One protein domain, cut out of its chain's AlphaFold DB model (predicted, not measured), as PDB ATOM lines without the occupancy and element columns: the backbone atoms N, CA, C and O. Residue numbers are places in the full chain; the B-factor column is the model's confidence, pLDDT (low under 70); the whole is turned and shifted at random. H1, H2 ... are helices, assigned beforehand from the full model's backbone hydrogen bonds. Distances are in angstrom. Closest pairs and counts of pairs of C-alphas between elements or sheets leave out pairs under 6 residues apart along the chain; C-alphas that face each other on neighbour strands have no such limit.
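What this domain is: This is residues 418 to 560 of the 560 residues of the protein "Dnmt3b protein" of Symbiodinium sp. CCMP2456 (UniProt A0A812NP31). Helices H1 to H4 make an up-and-down bundle, each running against the one before; a hairpin of H5 and H6 packs on it, H5 on H4 and H6 across the last turns of H2. This all-helix part prints 143 residues, with six named helices in chain order and no named strand. It is compact, radius of gyration of the C-alphas 15.3 A, but elongated, spanning 50 by 29 by 23 A.

How they stand to each other: After residues 418 to 429, find H1, residues 430 to 441, in a hairpin with H2, residues 446 to 470; their closest C-alphas, Leu 440 and Leu 449, are 6.6 A apart. H3, residues 478 to 496, touches H4, residues 505 to 522, as a hairpin at a shallow tilt of 17 degrees, closest at C-alphas 482 and 518, 5.9 A. H5, residues 528 to 541, forms a hairpin with H6, residues 544 to 558. H6 touches H2 with residues 549 to 554 alone, closest at C-alphas 553 and 469, 5.2 A. Each O i to N i+4 pair is within hydrogen-bond range in H1, H3, H4, H5 and H6; in H2, 18 of 21.

Where its parts are: Find C-alpha 430 at (17.379, 48.087, 15.136), where H1 begins. H2 runs 35.9 A, H3 26.7 A, H4 25.4 A. H6 ends at C-alpha 558, (2.192, 55.296, 1.167).

The domain as a whole: The farthest C-alphas, Pro 444 and Glu 527, are 50.5 A apart. The printed part has no cut and no long link. Look for pLDDT under 70 in 28 residues, among them 498 to 504.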
ATOM      1  N   GLN A 418       9.988  48.048  17.775       85.38
ATOM      2  CA  GLN A 418       9.265  49.312  17.882       85.38
ATOM      3  C   GLN A 418       7.964  49.252  17.066       85.38
ATOM      4  O   GLN A 418       7.763  48.384  16.223       85.38
ATOM      5  N   ARG A 419       7.019  50.158  17.316       83.62
ATOM      6  CA  ARG A 419       5.865  50.295  16.416       83.62
ATOM      7  C   ARG A 419       6.248  51.230  15.285       83.62
ATOM      8  O   ARG A 419       6.861  52.258  15.550       83.62
ATOM      9  N   PHE A 420       5.774  50.962  14.075       79.31
ATOM     10  CA  PHE A 420       5.894  51.905  12.962       79.31
ATOM     11  C   PHE A 420       5.285  53.278  13.283       79.31
ATOM     12  O   PHE A 420       5.804  54.298  12.861       79.31
ATOM     13  N   SER A 421       4.244  53.354  14.117       69.19
ATOM     14  CA  SER A 421       3.677  54.639  14.554       69.19
ATOM     15  C   SER A 421       4.616  55.493  15.423       69.19
ATOM     16  O   SER A 421       4.384  56.687  15.574       69.19
ATOM     17  N   THR A 422       5.624  54.887  16.053       69.31
ATOM     18  CA  THR A 422       6.550  55.543  16.997       69.31
ATOM     19  C   THR A 422       8.013  55.392  16.587       69.31
ATOM     20  O   THR A 422       8.887  55.752  17.366       69.31
ATOM     21  N   GLY A 423       8.281  54.787  15.428       60.69
ATOM     22  CA  GLY A 423       9.632  54.443  14.998       60.69
ATOM     23  C   GLY A 423      10.449  55.689  14.680       60.69
ATOM     24  O   GLY A 423       9.951  56.617  14.042       60.69
ATOM     25  N   GLU A 424      11.700  55.703  15.124       65.62
ATOM     26  CA  GLU A 424      12.698  56.690  14.708       65.62
ATOM     27  C   GLU A 424      13.250  56.333  13.316       65.62
ATOM     28  O   GLU A 424      13.060  55.219  12.824       65.62
ATOM     29  N   ASP A 425      13.970  57.255  12.674       68.25
ATOM     30  CA  ASP A 425      14.584  57.014  11.353       68.25
ATOM     31  C   ASP A 425      15.649  55.896  11.373       68.25
ATOM     32  O   ASP A 425      16.096  55.434  10.324       68.25
ATOM     33  N   ALA A 426      16.021  55.429  12.569       69.88
ATOM     34  CA  ALA A 426      17.001  54.382  12.817       69.88
ATOM     35  C   ALA A 426      16.517  52.951  12.510       69.88
ATOM     36  O   ALA A 426      17.315  52.033  12.671       69.88
ATOM     37  N   GLY A 427      15.267  52.735  12.085       80.50
ATOM     38  CA  GLY A 427      14.714  51.400  11.810       80.50
ATOM     39  C   GLY A 427      13.919  50.817  12.984       80.50
ATOM     40  O   GLY A 427      14.247  51.025  14.153       80.50
ATOM     41  N   VAL A 428      12.861  50.068  12.679       89.19
ATOM     42  CA  VAL A 428      11.922  49.500  13.660       89.19
ATOM     43  C   VAL A 428      12.500  48.242  14.330       89.19
ATOM     44  O   VAL A 428      12.157  47.928  15.477       89.19
ATOM     45  N   LEU A 429      13.409  47.546  13.638       91.56
ATOM     46  CA  LEU A 429      14.099  46.343  14.108       91.56
ATOM     47  C   LEU A 429      15.409  46.623  14.841       91.56
ATOM     48  O   LEU A 429      15.890  45.742  15.544       91.56
ATOM     49  N   THR A 430      15.993  47.814  14.714       90.12
ATOM     50  CA  THR A 430      17.379  48.087  15.136       90.12
ATOM     51  C   THR A 430      17.641  47.827  16.618       90.12
ATOM     52  O   THR A 430      18.668  47.250  16.975       90.12
ATOM     53  N   HIS A 431      16.707  48.205  17.496       90.31
ATOM     54  CA  HIS A 431      16.812  47.907  18.930       90.31
ATOM     55  C   HIS A 431      16.742  46.399  19.196       90.31
ATOM     56  O   HIS A 431      17.645  45.845  19.819       90.31
ATOM     57  N   ALA A 432      15.725  45.732  18.643       92.19
ATOM     58  CA  ALA A 432      15.537  44.295  18.801       92.19
ATOM     59  C   ALA A 432      16.723  43.490  18.256       92.19
ATOM     60  O   ALA A 432      17.187  42.566  18.911       92.19
ATOM     61  N   ALA A 433      17.250  43.865  17.091       91.62
ATOM     62  CA  ALA A 433      18.401  43.228  16.468       91.62
ATOM     63  C   ALA A 433      19.657  43.317  17.340       91.62
ATOM     64  O   ALA A 433      20.401  42.348  17.442       91.62
ATOM     65  N   ARG A 434      19.873  44.450  18.020       91.25
ATOM     66  CA  ARG A 434      20.969  44.593  18.987       91.25
ATOM     67  C   ARG A 434      20.764  43.702  20.213       91.25
ATOM     68  O   ARG A 434      21.728  43.108  20.684       91.25
ATOM     69  N   GLY A 435      19.535  43.615  20.726       91.56
ATOM     70  CA  GLY A 435      19.187  42.696  21.813       91.56
ATOM     71  C   GLY A 435      19.450  41.240  21.432       91.56
ATOM     72  O   GLY A 435      20.141  40.530  22.157       91.56
ATOM     73  N   TRP A 436      18.995  40.830  20.247       93.19
ATOM     74  CA  TRP A 436      19.230  39.487  19.716       93.19
ATOM     75  C   TRP A 436      20.704  39.193  19.470       93.19
ATOM     76  O   TRP A 436      21.155  38.114  19.829       93.19
ATOM     77  N   ALA A 437      21.469  40.137  18.916       90.25
ATOM     78  CA  ALA A 437      22.909  39.969  18.739       90.25
ATOM     79  C   ALA A 437      23.605  39.701  20.083       90.25
ATOM     80  O   ALA A 437      24.324  38.719  20.201       90.25
ATOM     81  N   ARG A 438      23.288  40.485  21.126       90.56
ATOM     82  CA  ARG A 438      23.837  40.272  22.477       90.56
ATOM     83  C   ARG A 438      23.483  38.905  23.046       90.56
ATOM     84  O   ARG A 438      24.349  38.269  23.626       90.56
ATOM     85  N   PHE A 439      22.233  38.466  22.900       90.88
ATOM     86  CA  PHE A 439      21.813  37.132  23.331       90.88
ATOM     87  C   PHE A 439      22.592  36.040  22.600       90.88
ATOM     88  O   PHE A 439      23.143  35.146  23.234       90.88
ATOM     89  N   LEU A 440      22.684  36.134  21.275       89.62
ATOM     90  CA  LEU A 440      23.407  35.162  20.467       89.62
ATOM     91  C   LEU A 440      24.893  35.132  20.841       89.62
ATOM     92  O   LEU A 440      25.448  34.048  20.937       89.62
ATOM     93  N   ASP A 441      25.512  36.271  21.156       87.06
ATOM     94  CA  ASP A 441      26.908  36.335  21.615       87.06
ATOM     95  C   ASP A 441      27.146  35.597  22.951       87.06
ATOM     96  O   ASP A 441      28.283  35.245  23.262       87.06
ATOM     97  N   THR A 442      26.096  35.335  23.743       86.38
ATOM     98  CA  THR A 442      26.202  34.518  24.970       86.38
ATOM     99  C   THR A 442      26.196  33.013  24.710       86.38
ATOM    100  O   THR A 442      26.563  32.243  25.599       86.38
ATOM    101  N   LEU A 443      25.802  32.572  23.511       84.00
ATOM    102  CA  LEU A 443      25.732  31.156  23.169       84.00
ATOM    103  C   LEU A 443      27.098  30.671  22.630       84.00
ATOM    104  O   LEU A 443      27.637  31.250  21.686       84.00
ATOM    105  N   PRO A 444      27.682  29.598  23.190       74.12
ATOM    106  CA  PRO A 444      28.953  29.045  22.755       74.12
ATOM    107  C   PRO A 444      28.821  28.240  21.452       74.12
ATOM    108  O   PRO A 444      27.980  27.350  21.340       74.12
ATOM    109  N   GLY A 445      29.746  28.483  20.516       66.25
ATOM    110  CA  GLY A 445      29.999  27.645  19.334       66.25
ATOM    111  C   GLY A 445      29.112  27.926  18.111       66.25
ATOM    112  O   GLY A 445      27.922  28.184  18.216       66.25
ATOM    113  N   ASN A 446      29.672  27.820  16.899       62.31
ATOM    114  CA  ASN A 446      28.960  28.149  15.649       62.31
ATOM    115  C   ASN A 446      27.759  27.234  15.333       62.31
ATOM    116  O   ASN A 446      26.822  27.669  14.664       62.31
ATOM    117  N   VAL A 447      27.764  25.988  15.817       62.34
ATOM    118  CA  VAL A 447      26.770  24.965  15.437       62.34
ATOM    119  C   VAL A 447      25.430  25.137  16.176       62.34
ATOM    120  O   VAL A 447      24.375  24.886  15.601       62.34
ATOM    121  N   THR A 448      25.446  25.631  17.416       64.25
ATOM    122  CA  THR A 448      24.248  26.003  18.203       64.25
ATOM    123  C   THR A 448      23.728  27.394  17.833       64.25
ATOM    124  O   THR A 448      22.526  27.655  17.903       64.25
ATOM    125  N   LEU A 449      24.621  28.285  17.391       79.62
ATOM    126  CA  LEU A 449      24.292  29.659  17.019       79.62
ATOM    127  C   LEU A 449      23.341  29.743  15.821       79.62
ATOM    128  O   LEU A 449      22.449  30.588  15.815       79.62
ATOM    129  N   GLN A 450      23.508  28.896  14.804       83.75
ATOM    130  CA  GLN A 450      22.725  29.001  13.566       83.75
ATOM    131  C   GLN A 450      21.222  28.715  13.750       83.75
ATOM    132  O   GLN A 450      20.414  29.558  13.350       83.75
ATOM    133  N   PRO A 451      20.804  27.607  14.389       87.19
ATOM    134  CA  PRO A 451      19.395  27.363  14.709       87.19
ATOM    135  C   PRO A 451      18.757  28.507  15.512       87.19
ATOM    136  O   PRO A 451      17.668  28.973  15.175       87.19
ATOM    137  N   CYS A 452      19.467  29.036  16.515       89.62
ATOM    138  CA  CYS A 452      18.994  30.165  17.320       89.62
ATOM    139  C   CYS A 452      18.883  31.464  16.510       89.62
ATOM    140  O   CYS A 452      17.910  32.200  16.672       89.62
ATOM    141  N   ARG A 453      19.824  31.740  15.595       88.31
ATOM    142  CA  ARG A 453      19.739  32.874  14.656       88.31
ATOM    143  C   ARG A 453      18.493  32.775  13.784       88.31
ATOM    144  O   ARG A 453      17.766  33.760  13.659       88.31
ATOM    145  N   ARG A 454      18.221  31.595  13.215       87.38
ATOM    146  CA  ARG A 454      17.028  31.348  12.386       87.38
ATOM    147  C   ARG A 454      15.748  31.602  13.174       87.38
ATOM    148  O   ARG A 454      14.916  32.393  12.735       87.38
ATOM    149  N   ALA A 455      15.635  31.018  14.365       90.38
ATOM    150  CA  ALA A 455      14.483  31.210  15.241       90.38
ATOM    151  C   ALA A 455      14.298  32.683  15.660       90.38
ATOM    152  O   ALA A 455      13.177  33.197  15.638       90.38
ATOM    153  N   ALA A 456      15.383  33.395  15.985       91.38
ATOM    154  CA  ALA A 456      15.337  34.814  16.342       91.38
ATOM    155  C   ALA A 456      14.865  35.687  15.169       91.38
ATOM    156  O   ALA A 456      13.966  36.514  15.342       91.38
ATOM    157  N   VAL A 457      15.407  35.476  13.964       90.31
ATOM    158  CA  VAL A 457      14.977  36.205  12.761       90.31
ATOM    159  C   VAL A 457      13.524  35.883  12.412       90.31
ATOM    160  O   VAL A 457      12.769  36.805  12.114       90.31
ATOM    161  N   ALA A 458      13.093  34.624  12.511       89.25
ATOM    162  CA  ALA A 458      11.699  34.244  12.283       89.25
ATOM    163  C   ALA A 458      10.751  34.947  13.271       89.25
ATOM    164  O   ALA A 458       9.715  35.492  12.879       89.25
ATOM    165  N   LEU A 459      11.122  35.018  14.554       90.31
ATOM    166  CA  LEU A 459      10.355  35.746  15.564       90.31
ATOM    167  C   LEU A 459      10.319  37.257  15.280       90.31
ATOM    168  O   LEU A 459       9.262  37.883  15.427       90.31
ATOM    169  N   MET A 460      11.441  37.839  14.846       91.50
ATOM    170  CA  MET A 460      11.510  39.240  14.425       91.50
ATOM    171  C   MET A 460      10.601  39.510  13.227       91.50
ATOM    172  O   MET A 460       9.795  40.436  13.291       91.50
ATOM    173  N   ALA A 461      10.687  38.691  12.179       90.12
ATOM    174  CA  ALA A 461       9.889  38.806  10.962       90.12
ATOM    175  C   ALA A 461       8.389  38.736  11.271       90.12
ATOM    176  O   ALA A 461       7.632  39.639  10.915       90.12
ATOM    177  N   ASN A 462       7.966  37.726  12.035       89.25
ATOM    178  CA  ASN A 462       6.572  37.560  12.445       89.25
ATOM    179  C   ASN A 462       6.057  38.767  13.237       89.25
ATOM    180  O   ASN A 462       4.954  39.266  13.005       89.25
ATOM    181  N   THR A 463       6.865  39.268  14.168       89.50
ATOM    182  CA  THR A 463       6.501  40.414  15.004       89.50
ATOM    183  C   THR A 463       6.451  41.705  14.183       89.50
ATOM    184  O   THR A 463       5.498  42.474  14.308       89.50
ATOM    185  N   TRP A 464       7.425  41.927  13.301       92.38
ATOM    186  CA  TRP A 464       7.484  43.059  12.376       92.38
ATOM    187  C   TRP A 464       6.252  43.105  11.470       92.38
ATOM    188  O   TRP A 464       5.565  44.126  11.420       92.38
ATOM    189  N   THR A 465       5.902  41.972  10.857       90.12
ATOM    190  CA  THR A 465       4.725  41.821   9.993       90.12
ATOM    191  C   THR A 465       3.441  42.155  10.748       90.12
ATOM    192  O   THR A 465       2.638  42.971  10.294       90.12
ATOM    193  N   GLN A 466       3.268  41.619  11.961       89.12
ATOM    194  CA  GLN A 466       2.110  41.946  12.800       89.12
ATOM    195  C   GLN A 466       2.052  43.430  13.175       89.12
ATOM    196  O   GLN A 466       0.962  44.004  13.248       89.12
ATOM    197  N   HIS A 467       3.199  44.059  13.435       88.88
ATOM    198  CA  HIS A 467       3.264  45.481  13.750       88.88
ATOM    199  C   HIS A 467       2.923  46.361  12.552       88.88
ATOM    200  O   HIS A 467       2.194  47.334  12.742       88.88
ATOM    201  N   LEU A 468       3.386  46.013  11.352       88.75
ATOM    202  CA  LEU A 468       3.047  46.730  10.125       88.75
ATOM    203  C   LEU A 468       1.542  46.662   9.848       88.75
ATOM    204  O   LEU A 468       0.917  47.695   9.627       88.75
ATOM    205  N   ILE A 469       0.949  45.467   9.943       88.31
ATOM    206  CA  ILE A 469      -0.486  45.255   9.702       88.31
ATOM    207  C   ILE A 469      -1.340  46.013  10.727       88.31
ATOM    208  O   ILE A 469      -2.312  46.676  10.373       88.31
ATOM    209  N   ARG A 470      -1.002  45.920  12.020       87.69
ATOM    210  CA  ARG A 470      -1.822  46.505  13.098       87.69
ATOM    211  C   ARG A 470      -1.610  48.002  13.285       87.69
ATOM    212  O   ARG A 470      -2.516  48.687  13.757       87.69
ATOM    213  N   PHE A 471      -0.414  48.497  12.988       86.81
ATOM    214  CA  PHE A 471      -0.010  49.876  13.248       86.81
ATOM    215  C   PHE A 471       0.751  50.451  12.049       86.81
ATOM    216  O   PHE A 471       1.913  50.822  12.217       86.81
ATOM    217  N   PRO A 472       0.134  50.543  10.858       85.06
ATOM    218  CA  PRO A 472       0.824  51.034   9.674       85.06
ATOM    219  C   PRO A 472       1.350  52.468   9.890       85.06
ATOM    220  O   PRO A 472       0.701  53.264  10.582       85.06
ATOM    221  N   PRO A 473       2.520  52.815   9.324       81.19
ATOM    222  CA  PRO A 473       3.132  54.136   9.469       81.19
ATOM    223  C   PRO A 473       2.334  55.226   8.734       81.19
ATOM    224  O   PRO A 473       2.577  55.521   7.570       81.19
ATOM    225  N   ARG A 474       1.364  55.846   9.410       81.12
ATOM    226  CA  ARG A 474       0.554  56.933   8.831       81.12
ATOM    227  C   ARG A 474       1.355  58.237   8.749       81.12
ATOM    228  O   ARG A 474       1.968  58.637   9.737       81.12
ATOM    229  N   GLY A 475       1.310  58.910   7.597       76.06
ATOM    230  CA  GLY A 475       1.960  60.210   7.377       76.06
ATOM    231  C   GLY A 475       3.485  60.148   7.239       76.06
ATOM    232  O   GLY A 475       4.170  61.151   7.446       76.06
ATOM    233  N   TRP A 476       4.045  58.972   6.945       83.50
ATOM    234  CA  TRP A 476       5.465  58.831   6.632       83.50
ATOM    235  C   TRP A 476       5.720  59.142   5.160       83.50
ATOM    236  O   TRP A 476       5.030  58.632   4.286       83.50
ATOM    237  N   SER A 477       6.765  59.919   4.866       83.88
ATOM    238  CA  SER A 477       7.196  60.102   3.480       83.88
ATOM    239  C   SER A 477       7.779  58.801   2.916       83.88
ATOM    240  O   SER A 477       8.413  58.023   3.637       83.88
ATOM    241  N   ALA A 478       7.646  58.589   1.603       81.88
ATOM    242  CA  ALA A 478       8.258  57.446   0.920       81.88
ATOM    243  C   ALA A 478       9.782  57.366   1.162       81.88
ATOM    244  O   ALA A 478      10.328  56.277   1.327       81.88
ATOM    245  N   ALA A 479      10.460  58.518   1.258       83.38
ATOM    246  CA  ALA A 479      11.886  58.599   1.579       83.38
ATOM    247  C   ALA A 479      12.202  58.082   2.994       83.38
ATOM    248  O   ALA A 479      13.150  57.316   3.172       83.38
ATOM    249  N   ARG A 480      11.382  58.445   3.990       85.69
ATOM    250  CA  ARG A 480      11.521  57.946   5.364       85.69
ATOM    251  C   ARG A 480      11.280  56.442   5.435       85.69
ATOM    252  O   ARG A 480      12.065  55.724   6.043       85.69
ATOM    253  N   MET A 481      10.235  55.959   4.767       85.25
ATOM    254  CA  MET A 481       9.916  54.533   4.729       85.25
ATOM    255  C   MET A 481      11.028  53.710   4.074       85.25
ATOM    256  O   MET A 481      11.394  52.654   4.585       85.25
ATOM    257  N   LEU A 482      11.625  54.220   2.993       87.12
ATOM    258  CA  LEU A 482      12.780  53.595   2.353       87.12
ATOM    259  C   LEU A 482      13.982  53.514   3.307       87.12
ATOM    260  O   LEU A 482      14.599  52.455   3.397       87.12
ATOM    261  N   SER A 483      14.285  54.598   4.029       88.44
ATOM    262  CA  SER A 483      15.369  54.637   5.022       88.44
ATOM    263  C   SER A 483      15.157  53.612   6.139       88.44
ATOM    264  O   SER A 483      16.073  52.869   6.484       88.44
ATOM    265  N   VAL A 484      13.934  53.517   6.666       89.31
ATOM    266  CA  VAL A 484      13.578  52.554   7.718       89.31
ATOM    267  C   VAL A 484      13.712  51.111   7.229       89.31
ATOM    268  O   VAL A 484      14.319  50.301   7.920       89.31
ATOM    269  N   LEU A 485      13.228  50.790   6.024       89.56
ATOM    270  CA  LEU A 485      13.379  49.445   5.452       89.56
ATOM    271  C   LEU A 485      14.849  49.081   5.200       89.56
ATOM    272  O   LEU A 485      15.235  47.931   5.385       89.56
ATOM    273  N   GLN A 486      15.680  50.046   4.793       90.62
ATOM    274  CA  GLN A 486      17.125  49.843   4.642       90.62
ATOM    275  C   GLN A 486      17.806  49.558   5.984       90.62
ATOM    276  O   GLN A 486      18.664  48.678   6.059       90.62
ATOM    277  N   ALA A 487      17.422  50.283   7.035       90.81
ATOM    278  CA  ALA A 487      17.923  50.050   8.382       90.81
ATOM    279  C   ALA A 487      17.469  48.686   8.930       90.81
ATOM    280  O   ALA A 487      18.285  47.952   9.483       90.81
ATOM    281  N   ASP A 488      16.208  48.307   8.709       91.81
ATOM    282  CA  ASP A 488      15.656  47.007   9.103       91.81
ATOM    283  C   ASP A 488      16.366  45.846   8.387       91.81
ATOM    284  O   ASP A 488      16.720  44.853   9.020       91.81
ATOM    285  N   GLU A 489      16.656  45.982   7.092       91.00
ATOM    286  CA  GLU A 489      17.428  44.997   6.324       91.00
ATOM    287  C   GLU A 489      18.854  44.847   6.876       91.00
ATOM    288  O   GLU A 489      19.320  43.728   7.102       91.00
ATOM    289  N   ALA A 490      19.534  45.961   7.171       90.12
ATOM    290  CA  ALA A 490      20.855  45.938   7.799       90.12
ATOM    291  C   ALA A 490      20.820  45.288   9.195       90.12
ATOM    292  O   ALA A 490      21.729  44.537   9.554       90.12
ATOM    293  N   ALA A 491      19.756  45.527   9.963       90.81
ATOM    294  CA  ALA A 491      19.546  44.940  11.280       90.81
ATOM    295  C   ALA A 491      19.349  43.413  11.208       90.81
ATOM    296  O   ALA A 491      19.960  42.678  11.985       90.81
ATOM    297  N   VAL A 492      18.568  42.913  10.243       89.12
ATOM    298  CA  VAL A 492      18.410  41.467   9.998       89.12
ATOM    299  C   VAL A 492      19.732  40.842   9.559       89.12
ATOM    300  O   VAL A 492      20.110  39.789  10.068       89.12
ATOM    301  N   MET A 493      20.474  41.507   8.669       87.50
ATOM    302  CA  MET A 493      21.795  41.042   8.231       87.50
ATOM    303  C   MET A 493      22.802  40.965   9.386       87.50
ATOM    304  O   MET A 493      23.627  40.055   9.414       87.50
ATOM    305  N   HIS A 494      22.713  41.868  10.363       87.06
ATOM    306  CA  HIS A 494      23.544  41.822  11.563       87.06
ATOM    307  C   HIS A 494      23.246  40.587  12.431       87.06
ATOM    308  O   HIS A 494      24.171  39.877  12.824       87.06
ATOM    309  N   VAL A 495      21.965  40.273  12.667       86.56
ATOM    310  CA  VAL A 495      21.545  39.078  13.432       86.56
ATOM    311  C   VAL A 495      21.837  37.785  12.663       86.56
ATOM    312  O   VAL A 495      22.205  36.775  13.262       86.56
ATOM    313  N   ARG A 496      21.751  37.808  11.329       80.06
ATOM    314  CA  ARG A 496      22.092  36.676  10.454       80.06
ATOM    315  C   ARG A 496      23.556  36.230  10.594       80.06
ATOM    316  O   ARG A 496      23.804  35.029  10.582       80.06
ATOM    317  N   GLY A 497      24.506  37.152  10.761       75.56
ATOM    318  CA  GLY A 497      25.945  36.839  10.814       75.56
ATOM    319  C   GLY A 497      26.624  36.763   9.438       75.56
ATOM    320  O   GLY A 497      26.010  37.075   8.416       75.56
ATOM    321  N   GLU A 498      27.916  36.404   9.401       61.56
ATOM    322  CA  GLU A 498      28.728  36.414   8.171       61.56
ATOM    323  C   GLU A 498      28.263  35.388   7.112       61.56
ATOM    324  O   GLU A 498      27.782  34.302   7.428       61.56
ATOM    325  N   ARG A 499      28.423  35.759   5.830       50.78
ATOM    326  CA  ARG A 499      27.894  35.139   4.586       50.78
ATOM    327  C   ARG A 499      28.370  33.701   4.256       50.78
ATOM    328  O   ARG A 499      28.292  33.302   3.098       50.78
ATOM    329  N   GLY A 500      28.882  32.937   5.216       45.12
ATOM    330  CA  GLY A 500      29.636  31.703   4.952       45.12
ATOM    331  C   GLY A 500      28.832  30.465   4.546       45.12
ATOM    332  O   GLY A 500      29.401  29.573   3.928       45.12
ATOM    333  N   GLU A 501      27.535  30.379   4.849       52.19
ATOM    334  CA  GLU A 501      26.766  29.142   4.646       52.19
ATOM    335  C   GLU A 501      25.385  29.411   4.039       52.19
ATOM    336  O   GLU A 501      24.838  30.512   4.173       52.19
ATOM    337  N   ALA A 502      24.860  28.408   3.318       51.41
ATOM    338  CA  ALA A 502      23.621  28.477   2.544       51.41
ATOM    339  C   ALA A 502      22.518  29.189   3.341       51.41
ATOM    340  O   ALA A 502      22.149  28.757   4.436       51.41
ATOM    341  N   GLY A 503      22.046  30.321   2.807       56.47
ATOM    342  CA  GLY A 503      21.083  31.182   3.482       56.47
ATOM    343  C   GLY A 503      19.869  30.376   3.925       56.47
ATOM    344  O   GLY A 503      19.243  29.700   3.110       56.47
ATOM    345  N   ALA A 504      19.561  30.426   5.222       66.50
ATOM    346  CA  ALA A 504      18.351  29.817   5.745       66.50
ATOM    347  C   ALA A 504      17.142  30.394   4.986       66.50
ATOM    348  O   ALA A 504      17.039  31.625   4.889       66.50
ATOM    349  N   PRO A 505      16.254  29.552   4.435       72.62
ATOM    350  CA  PRO A 505      15.178  30.006   3.559       72.62
ATOM    351  C   PRO A 505      14.255  31.020   4.247       72.62
ATOM    352  O   PRO A 505      13.760  31.934   3.593       72.62
ATOM    353  N   GLU A 506      14.084  30.936   5.567       71.12
ATOM    354  CA  GLU A 506      13.271  31.863   6.359       71.12
ATOM    355  C   GLU A 506      13.901  33.262   6.440       71.12
ATOM    356  O   GLU A 506      13.210  34.275   6.317       71.12
ATOM    357  N   VAL A 507      15.226  33.328   6.609       78.44
ATOM    358  CA  VAL A 507      15.975  34.594   6.668       78.44
ATOM    359  C   VAL A 507      15.996  35.252   5.292       78.44
ATOM    360  O   VAL A 507      15.739  36.450   5.175       78.44
ATOM    361  N   GLU A 508      16.265  34.470   4.245       83.50
ATOM    362  CA  GLU A 508      16.267  34.959   2.864       83.50
ATOM    363  C   GLU A 508      14.866  35.388   2.415       83.50
ATOM    364  O   GLU A 508      14.730  36.413   1.749       83.50
ATOM    365  N   SER A 509      13.812  34.679   2.833       83.75
ATOM    366  CA  SER A 509      12.427  35.079   2.567       83.75
ATOM    367  C   SER A 509      12.103  36.437   3.197       83.75
ATOM    368  O   SER A 509      11.600  37.332   2.515       83.75
ATOM    369  N   PHE A 510      12.473  36.658   4.464       87.81
ATOM    370  CA  PHE A 510      12.218  37.947   5.109       87.81
ATOM    371  C   PHE A 510      13.006  39.099   4.465       87.81
ATOM    372  O   PHE A 510      12.454  40.175   4.222       87.81
ATOM    373  N   LEU A 511      14.274  38.868   4.110       87.56
ATOM    374  CA  LEU A 511      15.073  39.840   3.356       87.56
ATOM    375  C   LEU A 511      14.464  40.124   1.974       87.56
ATOM    376  O   LEU A 511      14.413  41.282   1.552       87.56
ATOM    377  N   ALA A 512      13.942  39.102   1.290       87.19
ATOM    378  CA  ALA A 512      13.253  39.261   0.015       87.19
ATOM    379  C   ALA A 512      12.003  40.143   0.156       87.19
ATOM    380  O   ALA A 512      11.817  41.039  -0.670       87.19
ATOM    381  N   VAL A 513      11.211  39.974   1.224       87.50
ATOM    382  CA  VAL A 513      10.050  40.829   1.538       87.50
ATOM    383  C   VAL A 513      10.469  42.291   1.715       87.50
ATOM    384  O   VAL A 513       9.910  43.172   1.059       87.50
ATOM    385  N   LEU A 514      11.491  42.571   2.533       89.06
ATOM    386  CA  LEU A 514      11.999  43.938   2.724       89.06
ATOM    387  C   LEU A 514      12.506  44.543   1.403       89.06
ATOM    388  O   LEU A 514      12.238  45.712   1.099       89.06
ATOM    389  N   SER A 515      13.184  43.742   0.578       87.50
ATOM    390  CA  SER A 515      13.683  44.172  -0.731       87.50
ATOM    391  C   SER A 515      12.553  44.497  -1.719       87.50
ATOM    392  O   SER A 515      12.635  45.503  -2.431       87.50
ATOM    393  N   ALA A 516      11.478  43.700  -1.725       85.69
ATOM    394  CA  ALA A 516      10.314  43.894  -2.583       85.69
ATOM    395  C   ALA A 516       9.604  45.207  -2.232       85.69
ATOM    396  O   ALA A 516       9.391  46.052  -3.104       85.69
ATOM    397  N   LEU A 517       9.362  45.451  -0.940       86.50
ATOM    398  CA  LEU A 517       8.773  46.700  -0.441       86.50
ATOM    399  C   LEU A 517       9.619  47.929  -0.801       86.50
ATOM    400  O   LEU A 517       9.091  48.947  -1.254       86.50
ATOM    401  N   ARG A 518      10.950  47.837  -0.693       87.31
ATOM    402  CA  ARG A 518      11.854  48.909  -1.142       87.31
ATOM    403  C   ARG A 518      11.755  49.170  -2.644       87.31
ATOM    404  O   ARG A 518      11.825  50.325  -3.068       87.31
ATOM    405  N   ARG A 519      11.653  48.117  -3.459       83.88
ATOM    406  CA  ARG A 519      11.532  48.239  -4.919       83.88
ATOM    407  C   ARG A 519      10.243  48.958  -5.301       83.88
ATOM    408  O   ARG A 519      10.286  49.855  -6.138       83.88
ATOM    409  N   ILE A 520       9.141  48.624  -4.631       78.81
ATOM    410  CA  ILE A 520       7.840  49.279  -4.808       78.81
ATOM    411  C   ILE A 520       7.951  50.786  -4.516       78.81
ATOM    412  O   ILE A 520       7.528  51.599  -5.333       78.81
ATOM    413  N   LEU A 521       8.613  51.182  -3.420       79.50
ATOM    414  CA  LEU A 521       8.795  52.602  -3.067       79.50
ATOM    415  C   LEU A 521       9.687  53.382  -4.040       79.50
ATOM    416  O   LEU A 521       9.457  54.569  -4.262       79.50
ATOM    417  N   ARG A 522      10.717  52.748  -4.614       78.75
ATOM    418  CA  ARG A 522      11.656  53.412  -5.539       78.75
ATOM    419  C   ARG A 522      11.049  53.729  -6.903       78.75
ATOM    420  O   ARG A 522      11.485  54.685  -7.536       78.75
ATOM    421  N   ASN A 523      10.060  52.955  -7.345       68.56
ATOM    422  CA  ASN A 523       9.467  53.110  -8.675       68.56
ATOM    423  C   ASN A 523       8.442  54.260  -8.768       68.56
ATOM    424  O   ASN A 523       8.037  54.628  -9.866       68.56
ATOM    425  N   GLY A 524       8.103  54.905  -7.643       57.06
ATOM    426  CA  GLY A 524       7.788  56.340  -7.584       57.06
ATOM    427  C   GLY A 524       6.515  56.857  -8.271       57.06
ATOM    428  O   GLY A 524       6.267  58.060  -8.218       57.06
ATOM    429  N   LYS A 525       5.680  56.016  -8.885       55.00
ATOM    430  CA  LYS A 525       4.352  56.404  -9.384       55.00
ATOM    431  C   LYS A 525       3.350  55.352  -8.938       55.00
ATOM    432  O   LYS A 525       3.318  54.281  -9.509       55.00
ATOM    433  N   ALA A 526       2.586  55.641  -7.887       52.88
ATOM    434  CA  ALA A 526       1.568  54.730  -7.378       52.88
ATOM    435  C   ALA A 526       0.393  54.641  -8.368       52.88
ATOM    436  O   ALA A 526      -0.576  55.394  -8.262       52.88
ATOM    437  N   GLU A 527       0.477  53.749  -9.356       55.97
ATOM    438  CA  GLU A 527      -0.693  53.308 -10.111       55.97
ATOM    439  C   GLU A 527      -1.311  52.078  -9.429       55.97
ATOM    440  O   GLU A 527      -0.622  51.240  -8.855       55.97
ATOM    441  N   TRP A 528      -2.633  51.916  -9.528       53.50
ATOM    442  CA  TRP A 528      -3.345  50.746  -8.983       53.50
ATOM    443  C   TRP A 528      -2.812  49.398  -9.507       53.50
ATOM    444  O   TRP A 528      -2.957  48.373  -8.840       53.50
ATOM    445  N   LYS A 529      -2.164  49.389 -10.680       60.50
ATOM    446  CA  LYS A 529      -1.494  48.205 -11.241       60.50
ATOM    447  C   LYS A 529      -0.270  47.776 -10.423       60.50
ATOM    448  O   LYS A 529       0.010  46.583 -10.349       60.50
ATOM    449  N   ASP A 530       0.409  48.711  -9.761       64.00
ATOM    450  CA  ASP A 530       1.570  48.419  -8.918       64.00
ATOM    451  C   ASP A 530       1.164  47.797  -7.579       64.00
ATOM    452  O   ASP A 530       1.920  47.003  -7.025       64.00
ATOM    453  N   LEU A 531      -0.054  48.073  -7.095       65.94
ATOM    454  CA  LEU A 531      -0.631  47.408  -5.923       65.94
ATOM    455  C   LEU A 531      -0.932  45.931  -6.196       65.94
ATOM    456  O   LEU A 531      -0.530  45.092  -5.399       65.94
ATOM    457  N   ALA A 532      -1.565  45.602  -7.324       71.75
ATOM    458  CA  ALA A 532      -1.856  44.209  -7.678       71.75
ATOM    459  C   ALA A 532      -0.571  43.385  -7.893       71.75
ATOM    460  O   ALA A 532      -0.478  42.244  -7.446       71.75
ATOM    461  N   ASN A 533       0.448  43.985  -8.518       75.25
ATOM    462  CA  ASN A 533       1.752  43.345  -8.708       75.25
ATOM    463  C   ASN A 533       2.521  43.187  -7.383       75.25
ATOM    464  O   ASN A 533       3.136  42.147  -7.156       75.25
ATOM    465  N   ALA A 534       2.469  44.191  -6.501       71.06
ATOM    466  CA  ALA A 534       3.052  44.130  -5.161       71.06
ATOM    467  C   ALA A 534       2.370  43.077  -4.279       71.06
ATOM    468  O   ALA A 534       3.045  42.340  -3.567       71.06
ATOM    469  N   GLU A 535       1.041  42.996  -4.332       81.31
ATOM    470  CA  GLU A 535       0.260  41.996  -3.608       81.31
ATOM    471  C   GLU A 535       0.609  40.584  -4.089       81.31
ATOM    472  O   GLU A 535       0.949  39.744  -3.262       81.31
ATOM    473  N   ALA A 536       0.632  40.344  -5.403       82.31
ATOM    474  CA  ALA A 536       1.010  39.049  -5.970       82.31
ATOM    475  C   ALA A 536       2.453  38.647  -5.614       82.31
ATOM    476  O   ALA A 536       2.735  37.481  -5.338       82.31
ATOM    477  N   GLU A 537       3.384  39.604  -5.587       82.12
ATOM    478  CA  GLU A 537       4.762  39.344  -5.170       82.12
ATOM    479  C   GLU A 537       4.866  39.009  -3.675       82.12
ATOM    480  O   GLU A 537       5.569  38.067  -3.312       82.12
ATOM    481  N   LEU A 538       4.151  39.732  -2.811       82.75
ATOM    482  CA  LEU A 538       4.139  39.475  -1.370       82.75
ATOM    483  C   LEU A 538       3.401  38.179  -1.018       82.75
ATOM    484  O   LEU A 538       3.863  37.471  -0.135       82.75
ATOM    485  N   GLN A 539       2.333  37.818  -1.734       85.50
ATOM    486  CA  GLN A 539       1.644  36.519  -1.632       85.50
ATOM    487  C   GLN A 539       2.488  35.341  -2.128       85.50
ATOM    488  O   GLN A 539       2.198  34.198  -1.805       85.50
ATOM    489  N   ARG A 540       3.510  35.594  -2.953       84.31
ATOM    490  CA  ARG A 540       4.477  34.563  -3.354       84.31
ATOM    491  C   ARG A 540       5.565  34.367  -2.295       84.31
ATOM    492  O   ARG A 540       6.133  33.284  -2.194       84.31
ATOM    493  N   LEU A 541       5.921  35.436  -1.583       81.50
ATOM    494  CA  LEU A 541       6.969  35.434  -0.557       81.50
ATOM    495  C   LEU A 541       6.441  35.044   0.835       81.50
ATOM    496  O   LEU A 541       7.190  34.501   1.644       81.50
ATOM    497  N   LEU A 542       5.169  35.324   1.103       81.31
ATOM    498  CA  LEU A 542       4.426  35.022   2.327       81.31
ATOM    499  C   LEU A 542       3.226  34.125   1.980       81.31
ATOM    500  O   LEU A 542       2.995  33.837   0.813       81.31
ATOM    501  N   ASP A 543       2.435  33.692   2.962       87.06
ATOM    502  CA  ASP A 543       1.126  33.087   2.682       87.06
ATOM    503  C   ASP A 543       0.137  34.110   2.084       87.06
ATOM    504  O   ASP A 543       0.316  35.323   2.228       87.06
ATOM    505  N   GLU A 544      -0.910  33.624   1.405       86.12
ATOM    506  CA  GLU A 544      -1.850  34.466   0.647       86.12
ATOM    507  C   GLU A 544      -2.474  35.581   1.509       86.12
ATOM    508  O   GLU A 544      -2.506  36.754   1.114       86.12
ATOM    509  N   ASP A 545      -2.924  35.223   2.710       87.44
ATOM    510  CA  ASP A 545      -3.605  36.135   3.627       87.44
ATOM    511  C   ASP A 545      -2.638  37.170   4.211       87.44
ATOM    512  O   ASP A 545      -2.925  38.375   4.211       87.44
ATOM    513  N   THR A 546      -1.464  36.731   4.672       86.19
ATOM    514  CA  THR A 546      -0.449  37.626   5.235       86.19
ATOM    515  C   THR A 546       0.128  38.545   4.165       86.19
ATOM    516  O   THR A 546       0.262  39.747   4.405       86.19
ATOM    517  N   GLY A 547       0.404  38.027   2.967       86.44
ATOM    518  CA  GLY A 547       0.875  38.807   1.823       86.44
ATOM    519  C   GLY A 547      -0.102  39.920   1.447       86.44
ATOM    520  O   GLY A 547       0.301  41.082   1.329       86.44
ATOM    521  N   ARG A 548      -1.403  39.603   1.364       87.06
ATOM    522  CA  ARG A 548      -2.469  40.591   1.127       87.06
ATOM    523  C   ARG A 548      -2.540  41.639   2.233       87.06
ATOM    524  O   ARG A 548      -2.588  42.836   1.947       87.06
ATOM    525  N   ALA A 549      -2.526  41.214   3.495       87.56
ATOM    526  CA  ALA A 549      -2.619  42.122   4.636       87.56
ATOM    527  C   ALA A 549      -1.422  43.085   4.714       87.56
ATOM    528  O   ALA A 549      -1.607  44.279   4.968       87.56
ATOM    529  N   VAL A 550      -0.206  42.594   4.453       87.75
ATOM    530  CA  VAL A 550       1.009  43.419   4.381       87.75
ATOM    531  C   VAL A 550       0.913  44.417   3.235       87.75
ATOM    532  O   VAL A 550       1.150  45.602   3.461       87.75
ATOM    533  N   ALA A 551       0.522  43.974   2.035       86.31
ATOM    534  CA  ALA A 551       0.371  44.851   0.876       86.31
ATOM    535  C   ALA A 551      -0.620  45.990   1.165       86.31
ATOM    536  O   ALA A 551      -0.308  47.160   0.948       86.31
ATOM    537  N   GLN A 552      -1.788  45.670   1.727       85.69
ATOM    538  CA  GLN A 552      -2.809  46.660   2.069       85.69
ATOM    539  C   GLN A 552      -2.335  47.646   3.142       85.69
ATOM    540  O   GLN A 552      -2.503  48.855   2.978       85.69
ATOM    541  N   ALA A 553      -1.722  47.156   4.224       84.94
ATOM    542  CA  ALA A 553      -1.209  48.005   5.298       84.94
ATOM    543  C   ALA A 553      -0.089  48.935   4.808       84.94
ATOM    544  O   ALA A 553      -0.047  50.112   5.167       84.94
ATOM    545  N   PHE A 554       0.785  48.419   3.945       84.88
ATOM    546  CA  PHE A 554       1.848  49.186   3.312       84.88
ATOM    547  C   PHE A 554       1.291  50.274   2.391       84.88
ATOM    548  O   PHE A 554       1.681  51.434   2.493       84.88
ATOM    549  N   TRP A 555       0.313  49.948   1.546       80.25
ATOM    550  CA  TRP A 555      -0.280  50.931   0.641       80.25
ATOM    551  C   TRP A 555      -1.087  52.009   1.347       80.25
ATOM    552  O   TRP A 555      -1.016  53.171   0.949       80.25
ATOM    553  N   GLN A 556      -1.793  51.672   2.426       78.81
ATOM    554  CA  GLN A 556      -2.437  52.674   3.279       78.81
ATOM    555  C   GLN A 556      -1.436  53.677   3.865       78.81
ATOM    556  O   GLN A 556      -1.803  54.821   4.117       78.81
ATOM    557  N   ALA A 557      -0.189  53.259   4.080       76.69
ATOM    558  CA  ALA A 557       0.862  54.110   4.618       76.69
ATOM    559  C   ALA A 557       1.526  55.005   3.555       76.69
ATOM    560  O   ALA A 557       2.009  56.077   3.894       76.69
ATOM    561  N   VAL A 558       1.546  54.577   2.286       73.75
ATOM    562  CA  VAL A 558       2.192  55.296   1.167       73.75
ATOM    563  C   VAL A 558       1.218  56.201   0.389       73.75
ATOM    564  O   VAL A 558       1.655  57.126  -0.289       73.75
ATOM    565  N   SER A 559      -0.093  55.941   0.462       68.00
ATOM    566  CA  SER A 559      -1.139  56.708  -0.246       68.00
ATOM    567  C   SER A 559      -1.735  57.885   0.542       68.00
ATOM    568  O   SER A 559      -2.547  58.628  -0.013       68.00
ATOM    569  N   GLN A 560      -1.350  58.049   1.811       57.84
ATOM    570  CA  GLN A 560      -1.679  59.200   2.665       57.84
ATOM    571  C   GLN A 560      -0.506  60.170   2.703       57.84
ATOM    572  O   GLN A 560      -0.772  61.392   2.706       57.84
TER     573      GLN A 560